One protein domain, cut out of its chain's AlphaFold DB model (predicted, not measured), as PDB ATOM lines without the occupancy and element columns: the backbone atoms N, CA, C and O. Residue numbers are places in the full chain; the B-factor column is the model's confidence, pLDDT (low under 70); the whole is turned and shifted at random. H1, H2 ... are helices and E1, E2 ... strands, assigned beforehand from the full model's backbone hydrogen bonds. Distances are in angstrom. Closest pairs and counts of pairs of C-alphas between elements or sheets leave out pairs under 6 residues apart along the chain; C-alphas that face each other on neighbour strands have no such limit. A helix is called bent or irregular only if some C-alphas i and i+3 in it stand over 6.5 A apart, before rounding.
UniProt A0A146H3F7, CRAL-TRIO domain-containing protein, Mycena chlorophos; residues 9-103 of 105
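Overview. This is residues 9 to 103 of the 105 residues of the protein "CRAL-TRIO domain-containing protein" of Mycena chlorophos (UniProt A0A146H3F7). A small parallel sheet of three strands, E1, E2 and E3, has two long helices, H2 and H3, loosely set to one side of it, while its other face is bare. H1 is a short helix near one end of the long axis, and H2b, the second arm of the bent helix H2, is near the other. The printed part has 95 residues, with three named helices and three named strands in the order E1 H1 H2 E2 H3 E3; the class is mixed, helices and strands, and the sheet's order is E1 E2 E3. The whole is only just compact, close to loose, with a radius of gyration of the C-alphas of 14.8 A, and it is elongated, spanning 45 by 28 by 22 A.

Along the chain. E1, residues 9 to 12, begins at C-alpha 9 (302.457, 373.331, 277.690) and is 10.2 A long. H1 is residues 18 to 24, 10.4 A. H2, residues 27 to 53, was assigned as one helix by its hydrogen bonds but is bent, with C-alphas 43 and 46 being 6.8 A apart. Its arms are H2a, residues 27 to 43, 24.4 A, and H2b, residues 46 to 53, 10.5 A, which ends at C-alpha 53 (301.446, 387.623, 266.978). E2 is residues 60 to 65, 16.0 A. H3, residues 71 to 91, is 29.2 A and irregular, with C-alphas 76 and 79 being 7.4 A apart and a kink of 51 degrees near residue 78. E3, residues 96 to 102, is 16.9 A and ends at C-alpha 102 (307.819, 374.473, 289.874).

Arrangement. E1 and E2 are parallel at 12 degrees, with N 9 and O 61 within hydrogen-bond range at 2.8 A. E2, the inner strand, is also parallel to E3, at 17 degrees, with N 100 and O 62 at 2.8 A. E1, H1, H2, E2 and E2, H3, E3 are strand-helix-strand units, parallel neighbour strands with helices between, and both crossovers are right-handed. H2a is not on the sheet, but only just, with 4 pairs of C-alphas within 10 A. H1, H2b and H3 are not on it either. H2a touches H3 with its residues 27 to 34 alone, and H3 touches H2a with its residues 80 to 84 alone; the closest C-alphas, those of Gln 27 and Tyr 80, are 6.6 A apart. They run the same way at a steep tilt of 44 degrees. H1 and H3 only just touch, with 3 pairs of C-alphas within 8 A, the closest being those of Val 18 and Asn 73 at 7.4 A. H1 and H2a meet only through their link. H2a and H2b stand at a steep tilt of 40 degrees. Every O i to N i+4 pair is within hydrogen-bond range in H2a and H2b, against 2 of 3 in H1 and 14 of 17 in H3.

Size, cuts and confidence. The two C-alphas farthest apart, those of Gly 54 and Ser 72, are 45.5 A from each other. The printed part has no cut, and no link is long; that from H2 to E2, 6 residues, is short and the others are tight. The mean pLDDT of the printed part is 90.2, and no printed residue is under 70.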
ATOM      1  N   TYR A   9     302.690 374.729 277.350       92.12
ATOM      2  CA  TYR A   9     302.457 373.331 277.690       92.12
ATOM      3  C   TYR A   9     302.648 373.147 279.200       92.12
ATOM      4  O   TYR A   9     303.649 373.595 279.759       92.12
ATOM      5  N   VAL A  10     301.672 372.537 279.874       92.75
ATOM      6  CA  VAL A  10     301.698 372.334 281.331       92.75
ATOM      7  C   VAL A  10     301.608 370.846 281.626       92.75
ATOM      8  O   VAL A  10     300.643 370.196 281.231       92.75
ATOM      9  N   GLU A  11     302.593 370.328 282.352       87.38
ATOM     10  CA  GLU A  11     302.673 368.929 282.757       87.38
ATOM     11  C   GLU A  11     302.717 368.828 284.284       87.38
ATOM     12  O   GLU A  11     303.601 369.378 284.937       87.38
ATOM     13  N   THR A  12     301.739 368.134 284.870       87.75
ATOM     14  CA  THR A  12     301.597 367.980 286.326       87.75
ATOM     15  C   THR A  12     301.828 366.526 286.723       87.75
ATOM     16  O   THR A  12     301.008 365.664 286.398       87.75
ATOM     17  N   ILE A  13     302.909 366.236 287.452       79.94
ATOM     18  CA  ILE A  13     303.278 364.848 287.799       79.94
ATOM     19  C   ILE A  13     302.771 364.447 289.191       79.94
ATOM     20  O   ILE A  13     302.410 363.290 289.406       79.94
ATOM     21  N   GLY A  14     302.709 365.371 290.153       75.88
ATOM     22  CA  GLY A  14     302.468 365.004 291.556       75.88
ATOM     23  C   GLY A  14     301.073 364.468 291.875       75.88
ATOM     24  O   GLY A  14     300.922 363.683 292.806       75.88
ATOM     25  N   ASN A  15     300.069 364.788 291.055       72.75
ATOM     26  CA  ASN A  15     298.709 364.255 291.199       72.75
ATOM     27  C   ASN A  15     298.484 362.930 290.444       72.75
ATOM     28  O   ASN A  15     297.358 362.428 290.389       72.75
ATOM     29  N   LEU A  16     299.522 362.356 289.827       77.88
ATOM     30  CA  LEU A  16     299.375 361.196 288.955       77.88
ATOM     31  C   LEU A  16     299.346 359.883 289.751       77.88
ATOM     32  O   LEU A  16     300.324 359.479 290.381       77.88
ATOM     33  N   ASN A  17     298.235 359.148 289.657       84.25
ATOM     34  CA  ASN A  17     298.191 357.757 290.100       84.25
ATOM     35  C   ASN A  17     298.828 356.857 289.032       84.25
ATOM     36  O   ASN A  17     298.149 356.337 288.146       84.25
ATOM     37  N   VAL A  18     300.142 356.658 289.145       80.38
ATOM     38  CA  VAL A  18     300.959 355.869 288.207       80.38
ATOM     39  C   VAL A  18     300.372 354.473 287.959       80.38
ATOM     40  O   VAL A  18     300.324 354.016 286.818       80.38
ATOM     41  N   LYS A  19     299.859 353.805 289.003       83.94
ATOM     42  CA  LYS A  19     299.250 352.471 288.870       83.94
ATOM     43  C   LYS A  19     297.970 352.501 288.037       83.94
ATOM     44  O   LYS A  19     297.764 351.606 287.228       83.94
ATOM     45  N   ALA A  20     297.122 353.510 288.231       88.56
ATOM     46  CA  ALA A  20     295.884 353.646 287.467       88.56
ATOM     47  C   ALA A  20     296.161 353.966 285.991       88.56
ATOM     48  O   ALA A  20     295.504 353.409 285.117       88.56
ATOM     49  N   VAL A  21     297.169 354.801 285.712       86.38
ATOM     50  CA  VAL A  21     297.596 355.113 284.339       86.38
ATOM     51  C   VAL A  21     298.095 353.854 283.633       86.38
ATOM     52  O   VAL A  21     297.579 353.493 282.580       86.38
ATOM     53  N   TYR A  22     299.030 353.115 284.233       87.06
ATOM     54  CA  TYR A  22     299.543 351.889 283.613       87.06
ATOM     55  C   TYR A  22     298.544 350.720 283.596       87.06
ATOM     56  O   TYR A  22     298.790 349.720 282.929       87.06
ATOM     57  N   ALA A  23     297.404 350.831 284.288       92.44
ATOM     58  CA  ALA A  23     296.312 349.867 284.165       92.44
ATOM     59  C   ALA A  23     295.475 350.073 282.888       92.44
ATOM     60  O   ALA A  23     294.848 349.124 282.422       92.44
ATOM     61  N   CYS A  24     295.445 351.287 282.322       94.12
ATOM     62  CA  CYS A  24     294.646 351.608 281.134       94.12
ATOM     63  C   CYS A  24     295.477 351.929 279.883       94.12
ATOM     64  O   CYS A  24     294.940 351.913 278.774       94.12
ATOM     65  N   THR A  25     296.774 352.205 280.030       93.62
ATOM     66  CA  THR A  25     297.679 352.483 278.912       93.62
ATOM     67  C   THR A  25     299.065 351.878 279.134       93.62
ATOM     68  O   THR A  25     299.395 351.395 280.212       93.62
ATOM     69  N   THR A  26     299.892 351.901 278.092       92.88
ATOM     70  CA  THR A  26     301.289 351.462 278.131       92.88
ATOM     71  C   THR A  26     302.225 352.651 277.956       92.88
ATOM     72  O   THR A  26     301.821 353.705 277.457       92.88
ATOM     73  N   GLN A  27     303.494 352.477 278.328       90.19
ATOM     74  CA  GLN A  27     304.521 353.491 278.098       90.19
ATOM     75  C   GLN A  27     304.644 353.850 276.609       90.19
ATOM     76  O   GLN A  27     304.671 355.029 276.272       90.19
ATOM     77  N   ASP A  28     304.622 352.858 275.715       93.62
ATOM     78  CA  ASP A  28     304.694 353.089 274.266       93.62
ATOM     79  C   ASP A  28     303.542 353.962 273.765       93.62
ATOM     80  O   ASP A  28     303.748 354.874 272.968       93.62
ATOM     81  N   ARG A  29     302.325 353.738 274.277       95.75
ATOM     82  CA  ARG A  29     301.164 354.571 273.941       95.75
ATOM     83  C   ARG A  29     301.312 356.001 274.456       95.75
ATOM     84  O   ARG A  29     300.891 356.924 273.768       95.75
ATOM     85  N   LEU A  30     301.905 356.196 275.637       92.94
ATOM     86  CA  LEU A  30     302.197 357.536 276.159       92.94
ATOM     87  C   LEU A  30     303.227 358.261 275.282       92.94
ATOM     88  O   LEU A  30     303.049 359.434 274.976       92.94
ATOM     89  N   LEU A  31     304.265 357.563 274.817       94.00
ATOM     90  CA  LEU A  31     305.277 358.141 273.927       94.00
ATOM     91  C   LEU A  31     304.716 358.451 272.535       94.00
ATOM     92  O   LEU A  31     305.019 359.498 271.970       94.00
ATOM     93  N   GLN A  32     303.850 357.595 271.993       96.62
ATOM     94  CA  GLN A  32     303.119 357.897 270.760       96.62
ATOM     95  C   GLN A  32     302.218 359.122 270.931       96.62
ATOM     96  O   GLN A  32     302.167 359.971 270.046       96.62
ATOM     97  N   HIS A  33     301.541 359.243 272.074       94.94
ATOM     98  CA  HIS A  33     300.741 360.423 272.381       94.94
ATOM     99  C   HIS A  33     301.605 361.689 272.459       94.94
ATOM    100  O   HIS A  33     301.230 362.710 271.895       94.94
ATOM    101  N   LEU A  34     302.787 361.622 273.082       93.69
ATOM    102  CA  LEU A  34     303.750 362.729 273.095       93.69
ATOM    103  C   LEU A  34     304.127 363.170 271.671       93.69
ATOM    104  O   LEU A  34     304.148 364.362 271.381       93.69
ATOM    105  N   VAL A  35     304.381 362.217 270.772       96.56
ATOM    106  CA  VAL A  35     304.668 362.496 269.355       96.56
ATOM    107  C   VAL A  35     303.473 363.166 268.671       96.56
ATOM    108  O   VAL A  35     303.646 364.182 268.008       96.56
ATOM    109  N   VAL A  36     302.247 362.675 268.881       97.06
ATOM    110  CA  VAL A  36     301.029 363.317 268.345       97.06
ATOM    111  C   VAL A  36     300.886 364.759 268.842       97.06
ATOM    112  O   VAL A  36     300.520 365.645 268.070       97.06
ATOM    113  N   GLU A  37     301.209 365.016 270.109       95.00
ATOM    114  CA  GLU A  37     301.194 366.364 270.677       95.00
ATOM    115  C   GLU A  37     302.248 367.283 270.048       95.00
ATOM    116  O   GLU A  37     301.939 368.449 269.780       95.00
ATOM    117  N   TYR A  38     303.445 366.772 269.744       95.44
ATOM    118  CA  TYR A  38     304.458 367.503 268.973       95.44
ATOM    119  C   TYR A  38     303.981 367.821 267.553       95.44
ATOM    120  O   TYR A  38     304.074 368.969 267.120       95.44
ATOM    121  N   GLU A  39     303.400 366.853 266.843       97.31
ATOM    122  CA  GLU A  39     302.875 367.076 265.491       97.31
ATOM    123  C   GLU A  39     301.730 368.099 265.492       97.31
ATOM    124  O   GLU A  39     301.684 369.000 264.652       97.31
ATOM    125  N   SER A  40     300.822 368.032 266.471       96.25
ATOM    126  CA  SER A  40     299.749 369.023 266.636       96.25
ATOM    127  C   SER A  40     300.303 370.404 267.000       96.25
ATOM    128  O   SER A  40     299.833 371.432 266.500       96.25
ATOM    129  N   PHE A  41     301.343 370.449 267.837       95.62
ATOM    130  CA  PHE A  41     302.054 371.680 268.159       95.62
ATOM    131  C   PHE A  41     302.624 372.344 266.899       95.62
ATOM    132  O   PHE A  41     302.340 373.520 266.669       95.62
ATOM    133  N   LEU A  42     303.322 371.588 266.053       96.06
ATOM    134  CA  LEU A  42     303.928 372.080 264.814       96.06
ATOM    135  C   LEU A  42     302.899 372.496 263.759       96.06
ATOM    136  O   LEU A  42     303.026 373.551 263.146       96.06
ATOM    137  N   THR A  43     301.878 371.672 263.533       96.75
ATOM    138  CA  THR A  43     300.937 371.856 262.413       96.75
ATOM    139  C   THR A  43     299.783 372.797 262.733       96.75
ATOM    140  O   THR A  43     299.204 373.388 261.826       96.75
ATOM    141  N   THR A  44     299.431 372.936 264.014       96.94
ATOM    142  CA  THR A  44     298.237 373.678 264.440       96.94
ATOM    143  C   THR A  44     298.587 374.833 265.369       96.94
ATOM    144  O   THR A  44     298.203 375.974 265.108       96.94
ATOM    145  N   ARG A  45     299.324 374.574 266.457       96.56
ATOM    146  CA  ARG A  45     299.524 375.575 267.520       96.56
ATOM    147  C   ARG A  45     300.504 376.667 267.106       96.56
ATOM    148  O   ARG A  45     300.183 377.839 267.286       96.56
ATOM    149  N   LEU A  46     301.655 376.305 266.534       96.25
ATOM    150  CA  LEU A  46     302.653 377.273 266.077       96.25
ATOM    151  C   LEU A  46     302.109 378.205 264.979       96.25
ATOM    152  O   LEU A  46     302.192 379.419 265.176       96.25
ATOM    153  N   PRO A  47     301.463 377.718 263.896       97.12
ATOM    154  CA  PRO A  47     300.887 378.597 262.879       97.12
ATOM    155  C   PRO A  47     299.815 379.530 263.440       97.12
ATOM    156  O   PRO A  47     299.793 380.712 263.105       97.12
ATOM    157  N   ALA A  48     298.952 379.024 264.331       97.50
ATOM    158  CA  ALA A  48     297.927 379.843 264.969       97.50
ATOM    159  C   ALA A  48     298.540 380.953 265.840       97.50
ATOM    160  O   ALA A  48     298.082 382.092 265.791       97.50
ATOM    161  N   CYS A  49     299.594 380.645 266.600       97.44
ATOM    162  CA  CYS A  49     300.290 381.632 267.426       97.44
ATOM    163  C   CYS A  49     301.036 382.661 266.570       97.44
ATOM    164  O   CYS A  49     300.909 383.857 266.814       97.44
ATOM    165  N   ALA A  50     301.739 382.220 265.524       97.19
ATOM    166  CA  ALA A  50     302.427 383.112 264.596       97.19
ATOM    167  C   ALA A  50     301.453 384.078 263.899       97.19
ATOM    168  O   ALA A  50     301.715 385.280 263.819       97.19
ATOM    169  N   ALA A  51     300.286 383.583 263.470       97.50
ATOM    170  CA  ALA A  51     299.233 384.412 262.890       97.50
ATOM    171  C   ALA A  51     298.681 385.448 263.884       97.50
ATOM    172  O   ALA A  51     298.426 386.586 263.498       97.50
ATOM    173  N   ALA A  52     298.521 385.080 265.161       97.31
ATOM    174  CA  ALA A  52     298.039 385.995 266.198       97.31
ATOM    175  C   ALA A  52     299.071 387.069 266.583       97.31
ATOM    176  O   ALA A  52     298.694 388.196 266.898       97.31
ATOM    177  N   MET A  53     300.360 386.725 266.571       96.81
ATOM    178  CA  MET A  53     301.446 387.623 266.978       96.81
ATOM    179  C   MET A  53     301.966 388.513 265.846       96.81
ATOM    180  O   MET A  53     302.584 389.543 266.110       96.81
ATOM    181  N   GLY A  54     301.743 388.124 264.587       96.31
ATOM    182  CA  GLY A  54     302.250 388.844 263.416       96.31
ATOM    183  C   GLY A  54     303.747 388.637 263.154       96.31
ATOM    184  O   GLY A  54     304.337 389.377 262.369       96.31
ATOM    185  N   HIS A  55     304.365 387.642 263.792       93.81
ATOM    186  CA  HIS A  55     305.750 387.229 263.564       93.81
ATOM    187  C   HIS A  55     305.898 385.711 263.764       93.81
ATOM    188  O   HIS A  55     305.035 385.100 264.400       93.81
ATOM    189  N   PRO A  56     306.977 385.082 263.259       95.50
ATOM    190  CA  PRO A  56     307.230 383.664 263.491       95.50
ATOM    191  C   PRO A  56     307.283 383.324 264.985       95.50
ATOM    192  O   PRO A  56     307.911 384.031 265.777       95.50
ATOM    193  N   VAL A  57     306.612 382.235 265.352       96.25
ATOM    194  CA  VAL A  57     306.682 381.596 266.668       96.25
ATOM    195  C   VAL A  57     307.079 380.151 266.409       96.25
ATOM    196  O   VAL A  57     306.370 379.443 265.699       96.25
ATOM    197  N   GLU A  58     308.218 379.737 266.955       93.50
ATOM    198  CA  GLU A  58     308.851 378.446 266.624       93.50
ATOM    199  C   GLU A  58     309.056 377.559 267.859       93.50
ATOM    200  O   GLU A  58     309.278 376.357 267.749       93.50
ATOM    201  N   MET A  59     308.922 378.146 269.052       94.88
ATOM    202  CA  MET A  59     309.221 377.499 270.323       94.88
ATOM    203  C   MET A  59     308.006 377.448 271.247       94.88
ATOM    204  O   MET A  59     307.098 378.279 271.177       94.88
ATOM    205  N   SER A  60     308.025 376.490 272.166       94.81
ATOM    206  CA  SER A  60     307.077 376.358 273.274       94.81
ATOM    207  C   SER A  60     307.628 376.940 274.581       94.81
ATOM    208  O   SER A  60     308.838 377.123 274.741       94.81
ATOM    209  N   LEU A  61     306.727 377.216 275.525       95.75
ATOM    210  CA  LEU A  61     307.053 377.361 276.941       95.75
ATOM    211  C   LEU A  61     306.457 376.167 277.687       95.75
ATOM    212  O   LEU A  61     305.246 375.954 277.640       95.75
ATOM    213  N   THR A  62     307.294 375.425 278.401       93.50
ATOM    214  CA  THR A  62     306.869 374.269 279.194       93.50
ATOM    215  C   THR A  62     306.919 374.591 280.680       93.50
ATOM    216  O   THR A  62     307.899 375.149 281.172       93.50
ATOM    217  N   ILE A  63     305.869 374.211 281.406       94.19
ATOM    218  CA  ILE A  63     305.804 374.257 282.865       94.19
ATOM    219  C   ILE A  63     305.635 372.832 283.376       94.19
ATOM    220  O   ILE A  63     304.621 372.192 283.105       94.19
ATOM    221  N   LEU A  64     306.615 372.358 284.135       90.00
ATOM    222  CA  LEU A  64     306.588 371.082 284.828       90.00
ATOM    223  C   LEU A  64     306.306 371.311 286.316       90.00
ATOM    224  O   LEU A  64     307.150 371.841 287.041       90.00
ATOM    225  N   ASP A  65     305.129 370.897 286.775       89.75
ATOM    226  CA  ASP A  65     304.732 370.966 288.180       89.75
ATOM    227  C   ASP A  65     305.005 369.637 288.894       89.75
ATOM    228  O   ASP A  65     304.403 368.594 288.599       89.75
ATOM    229  N   LEU A  66     305.932 369.691 289.852       85.44
ATOM    230  CA  LEU A  66     306.350 368.561 290.678       85.44
ATOM    231  C   LEU A  66     305.704 368.563 292.072       85.44
ATOM    232  O   LEU A  66     306.032 367.712 292.902       85.44
ATOM    233  N   GLY A  67     304.754 369.465 292.332       86.88
ATOM    234  CA  GLY A  67     304.072 369.554 293.617       86.88
ATOM    235  C   GLY A  67     303.339 368.258 293.952       86.88
ATOM    236  O   GLY A  67     302.431 367.852 293.234       86.88
ATOM    237  N   GLY A  68     303.733 367.595 295.043       81.25
ATOM    238  CA  GLY A  68     303.170 366.303 295.461       81.25
ATOM    239  C   GLY A  68     303.885 365.069 294.895       81.25
ATOM    240  O   GLY A  68     303.480 363.942 295.184       81.25
ATOM    241  N   VAL A  69     304.972 365.235 294.129       79.06
ATOM    242  CA  VAL A  69     305.797 364.108 293.675       79.06
ATOM    243  C   VAL A  69     306.617 363.553 294.842       79.06
ATOM    244  O   VAL A  69     307.477 364.227 295.402       79.06
ATOM    245  N   SER A  70     306.392 362.283 295.183       77.12
ATOM    246  CA  SER A  70     307.295 361.529 296.061       77.12
ATOM    247  C   SER A  70     308.492 360.985 295.273       77.12
ATOM    248  O   SER A  70     308.348 360.599 294.109       77.12
ATOM    249  N   LEU A  71     309.667 360.871 295.912       75.56
ATOM    250  CA  LEU A  71     310.858 360.262 295.292       75.56
ATOM    251  C   LEU A  71     310.569 358.858 294.727       75.56
ATOM    252  O   LEU A  71     311.075 358.501 293.667       75.56
ATOM    253  N   SER A  72     309.724 358.073 295.402       77.12
ATOM    254  CA  SER A  72     309.315 356.744 294.934       77.12
ATOM    255  C   SER A  72     308.544 356.795 293.616       77.12
ATOM    256  O   SER A  72     308.802 355.984 292.731       77.12
ATOM    257  N   ASN A  73     307.638 357.763 293.445       74.56
ATOM    258  CA  ASN A  73     306.887 357.915 292.198       74.56
ATOM    259  C   ASN A  73     307.798 358.351 291.047       74.56
ATOM    260  O   ASN A  73     307.622 357.878 289.927       74.56
ATOM    261  N   PHE A  74     308.805 359.184 291.330       74.00
ATOM    262  CA  PHE A  74     309.781 359.615 290.330       74.00
ATOM    263  C   PHE A  74     310.557 358.435 289.725       74.00
ATOM    264  O   PHE A  74     310.719 358.351 288.508       74.00
ATOM    265  N   VAL A  75     310.963 357.460 290.550       78.31
ATOM    266  CA  VAL A  75     311.651 356.244 290.073       78.31
ATOM    267  C   VAL A  75     310.785 355.446 289.092       78.31
ATOM    268  O   VAL A  75     311.319 354.883 288.139       78.31
ATOM    269  N   HIS A  76     309.462 355.426 289.279       76.56
ATOM    270  CA  HIS A  76     308.541 354.705 288.394       76.56
ATOM    271  C   HIS A  76     308.302 355.390 287.043       76.56
ATOM    272  O   HIS A  76     307.891 354.723 286.097       76.56
ATOM    273  N   VAL A  77     308.550 356.697 286.932       78.38
ATOM    274  CA  VAL A  77     308.364 357.456 285.680       78.38
ATOM    275  C   VAL A  77     309.681 357.786 284.976       78.38
ATOM    276  O   VAL A  77     309.661 358.277 283.849       78.38
ATOM    277  N   LYS A  78     310.829 357.476 285.594       82.88
ATOM    278  CA  LYS A  78     312.165 357.819 285.076       82.88
ATOM    279  C   LYS A  78     312.400 357.349 283.636       82.88
ATOM    280  O   LYS A  78     312.989 358.082 282.848       82.88
ATOM    281  N   ASP A  79     311.934 356.146 283.293       86.75
ATOM    282  CA  ASP A  79     312.196 355.537 281.987       86.75
ATOM    283  C   ASP A  79     311.366 356.216 280.891       86.75
ATOM    284  O   ASP A  79     311.888 356.501 279.813       86.75
ATOM    285  N   TYR A  80     310.115 356.571 281.198       86.94
ATOM    286  CA  TYR A  80     309.283 357.399 280.327       86.94
ATOM    287  C   TYR A  80     309.918 358.776 280.101       86.94
ATOM    288  O   TYR A  80     310.094 359.182 278.957       86.94
ATOM    289  N   VAL A  81     310.333 359.466 281.172       84.56
ATOM    290  CA  VAL A  81     310.952 360.802 281.080       84.56
ATOM    291  C   VAL A  81     312.242 360.763 280.255       84.56
ATOM    292  O   VAL A  81     312.472 361.637 279.418       84.56
ATOM    293  N   ALA A  82     313.073 359.733 280.435       89.38
ATOM    294  CA  ALA A  82     314.296 359.557 279.659       89.38
ATOM    295  C   ALA A  82     314.009 359.354 278.160       89.38
ATOM    296  O   ALA A  82     314.674 359.967 277.322       89.38
ATOM    297  N   GLN A  83     313.006 358.540 277.814       92.50
ATOM    298  CA  GLN A  83     312.613 358.311 276.420       92.50
ATOM    299  C   GLN A  83     311.946 359.540 275.796       92.50
ATOM    300  O   GLN A  83     312.292 359.912 274.678       92.50
ATOM    301  N   ALA A  84     311.074 360.234 276.529       90.06
ATOM    302  CA  ALA A  84     310.493 361.505 276.103       90.06
ATOM    303  C   ALA A  84     311.587 362.550 275.819       90.06
ATOM    304  O   ALA A  84     311.593 363.184 274.764       90.06
ATOM    305  N   SER A  85     312.582 362.660 276.707       88.38
ATOM    306  CA  SER A  85     313.747 363.532 276.515       88.38
ATOM    307  C   SER A  85     314.607 363.119 275.316       88.38
ATOM    308  O   SER A  85     315.174 363.974 274.632       88.38
ATOM    309  N   PHE A  86     314.739 361.817 275.047       94.00
ATOM    310  CA  PHE A  86     315.423 361.326 273.854       94.00
ATOM    311  C   PHE A  86     314.675 361.739 272.581       94.00
ATOM    312  O   PHE A  86     315.301 362.296 271.681       94.00
ATOM    313  N   ILE A  87     313.357 361.532 272.526       93.88
ATOM    314  CA  ILE A  87     312.528 361.904 271.373       93.88
ATOM    315  C   ILE A  87     312.610 363.411 271.119       93.88
ATOM    316  O   ILE A  87     312.939 363.827 270.009       93.88
ATOM    317  N   GLY A  88     312.388 364.219 272.161       90.81
ATOM    318  CA  GLY A  88     312.415 365.677 272.058       90.81
ATOM    319  C   GLY A  88     313.748 366.203 271.529       90.81
ATOM    320  O   GLY A  88     313.771 367.023 270.623       90.81
ATOM    321  N   ARG A  89     314.881 365.687 272.023       89.69
ATOM    322  CA  ARG A  89     316.205 366.173 271.593       89.69
ATOM    323  C   ARG A  89     316.627 365.697 270.204       89.69
ATOM    324  O   ARG A  89     317.312 366.440 269.515       89.69
ATOM    325  N   ASN A  90     316.286 364.466 269.821       95.06
ATOM    326  CA  ASN A  90     316.800 363.868 268.582       95.06
ATOM    327  C   ASN A  90     315.888 364.090 267.372       95.06
ATOM    328  O   ASN A  90     316.390 364.146 266.254       95.06
ATOM    329  N   TYR A  91     314.573 364.196 267.577       95.94
ATOM    330  CA  TYR A  91     313.601 364.312 266.482       95.94
ATOM    331  C   TYR A  91     312.905 365.674 266.432       95.94
ATOM    332  O   TYR A  91     312.454 366.077 265.365       95.94
ATOM    333  N   TYR A  92     312.873 366.403 267.551       94.69
ATOM    334  CA  TYR A  92     312.226 367.713 267.669       94.69
ATOM    335  C   TYR A  92     313.178 368.786 268.233       94.69
ATOM    336  O   TYR A  92     312.840 369.464 269.212       94.69
ATOM    337  N   PRO A  93     314.394 368.929 267.665       93.00
ATOM    338  CA  PRO A  93     315.380 369.870 268.180       93.00
ATOM    339  C   PRO A  93     314.850 371.308 268.115       93.00
ATOM    340  O   PRO A  93     314.063 371.652 267.238       93.00
ATOM    341  N   GLU A  94     315.290 372.139 269.062       90.75
ATOM    342  CA  GLU A  94     315.007 373.586 269.110       90.75
ATOM    343  C   GLU A  94     313.521 373.987 269.241       90.75
ATOM    344  O   GLU A  94     313.207 375.171 269.250       90.75
ATOM    345  N   LEU A  95     312.592 373.042 269.449       91.12
ATOM    346  CA  LEU A  95     311.166 373.356 269.661       91.12
ATOM    347  C   LEU A  95     310.819 373.792 271.094       91.12
ATOM    348  O   LEU A  95     309.724 374.299 271.365       91.12
ATOM    349  N   MET A  96     311.723 373.553 272.042       87.69
ATOM    350  CA  MET A  96     311.541 373.898 273.449       87.69
ATOM    351  C   MET A  96     312.281 375.199 273.747       87.69
ATOM    352  O   MET A  96     313.507 375.223 273.716       87.69
ATOM    353  N   GLY A  97     311.529 376.265 274.030       89.12
ATOM    354  CA  GLY A  97     312.086 377.567 274.383       89.12
ATOM    355  C   GLY A  97     312.426 377.629 275.864       89.12
ATOM    356  O   GLY A  97     313.537 377.300 276.268       89.12
ATOM    357  N   ASP A  98     311.448 378.019 276.683       92.00
ATOM    358  CA  ASP A  98     311.643 378.101 278.132       92.00
ATOM    359  C   ASP A  98     311.064 376.865 278.819       92.00
ATOM    360  O   ASP A  98     309.975 376.400 278.476       92.00
ATOM    361  N   PHE A  99     311.776 376.365 279.826       91.56
ATOM    362  CA  PHE A  99     311.345 375.235 280.640       91.56
ATOM    363  C   PHE A  99     311.380 375.616 282.117       91.56
ATOM    364  O   PHE A  99     312.447 375.831 282.693       91.56
ATOM    365  N   TYR A 100     310.208 375.687 282.735       93.50
ATOM    366  CA  TYR A 100     310.053 376.016 284.144       93.50
ATOM    367  C   TYR A 100     309.711 374.764 284.936       93.50
ATOM    368  O   TYR A 100     308.737 374.086 284.628       93.50
ATOM    369  N   ILE A 101     310.482 374.487 285.985       90.44
ATOM    370  CA  ILE A 101     310.132 373.488 286.996       90.44
ATOM    371  C   ILE A 101     309.625 374.236 288.220       90.44
ATOM    372  O   ILE A 101     310.311 375.123 288.729       90.44
ATOM    373  N   ILE A 102     308.435 373.877 288.689       93.25
ATOM    374  CA  ILE A 102     307.819 374.473 289.874       93.25
ATOM    375  C   ILE A 102     307.506 373.398 290.915       93.25
ATOM    376  O   ILE A 102     307.326 372.227 290.582       93.25
ATOM    377  N   ASN A 103     307.457 373.810 292.185       90.88
ATOM    378  CA  ASN A 103     307.114 372.957 293.330       90.88
ATOM    379  C   ASN A 103     307.960 371.670 293.443       90.88
ATOM    380  O   ASN A 103     307.454 370.627 293.855       90.88
TER     381      ASN A 103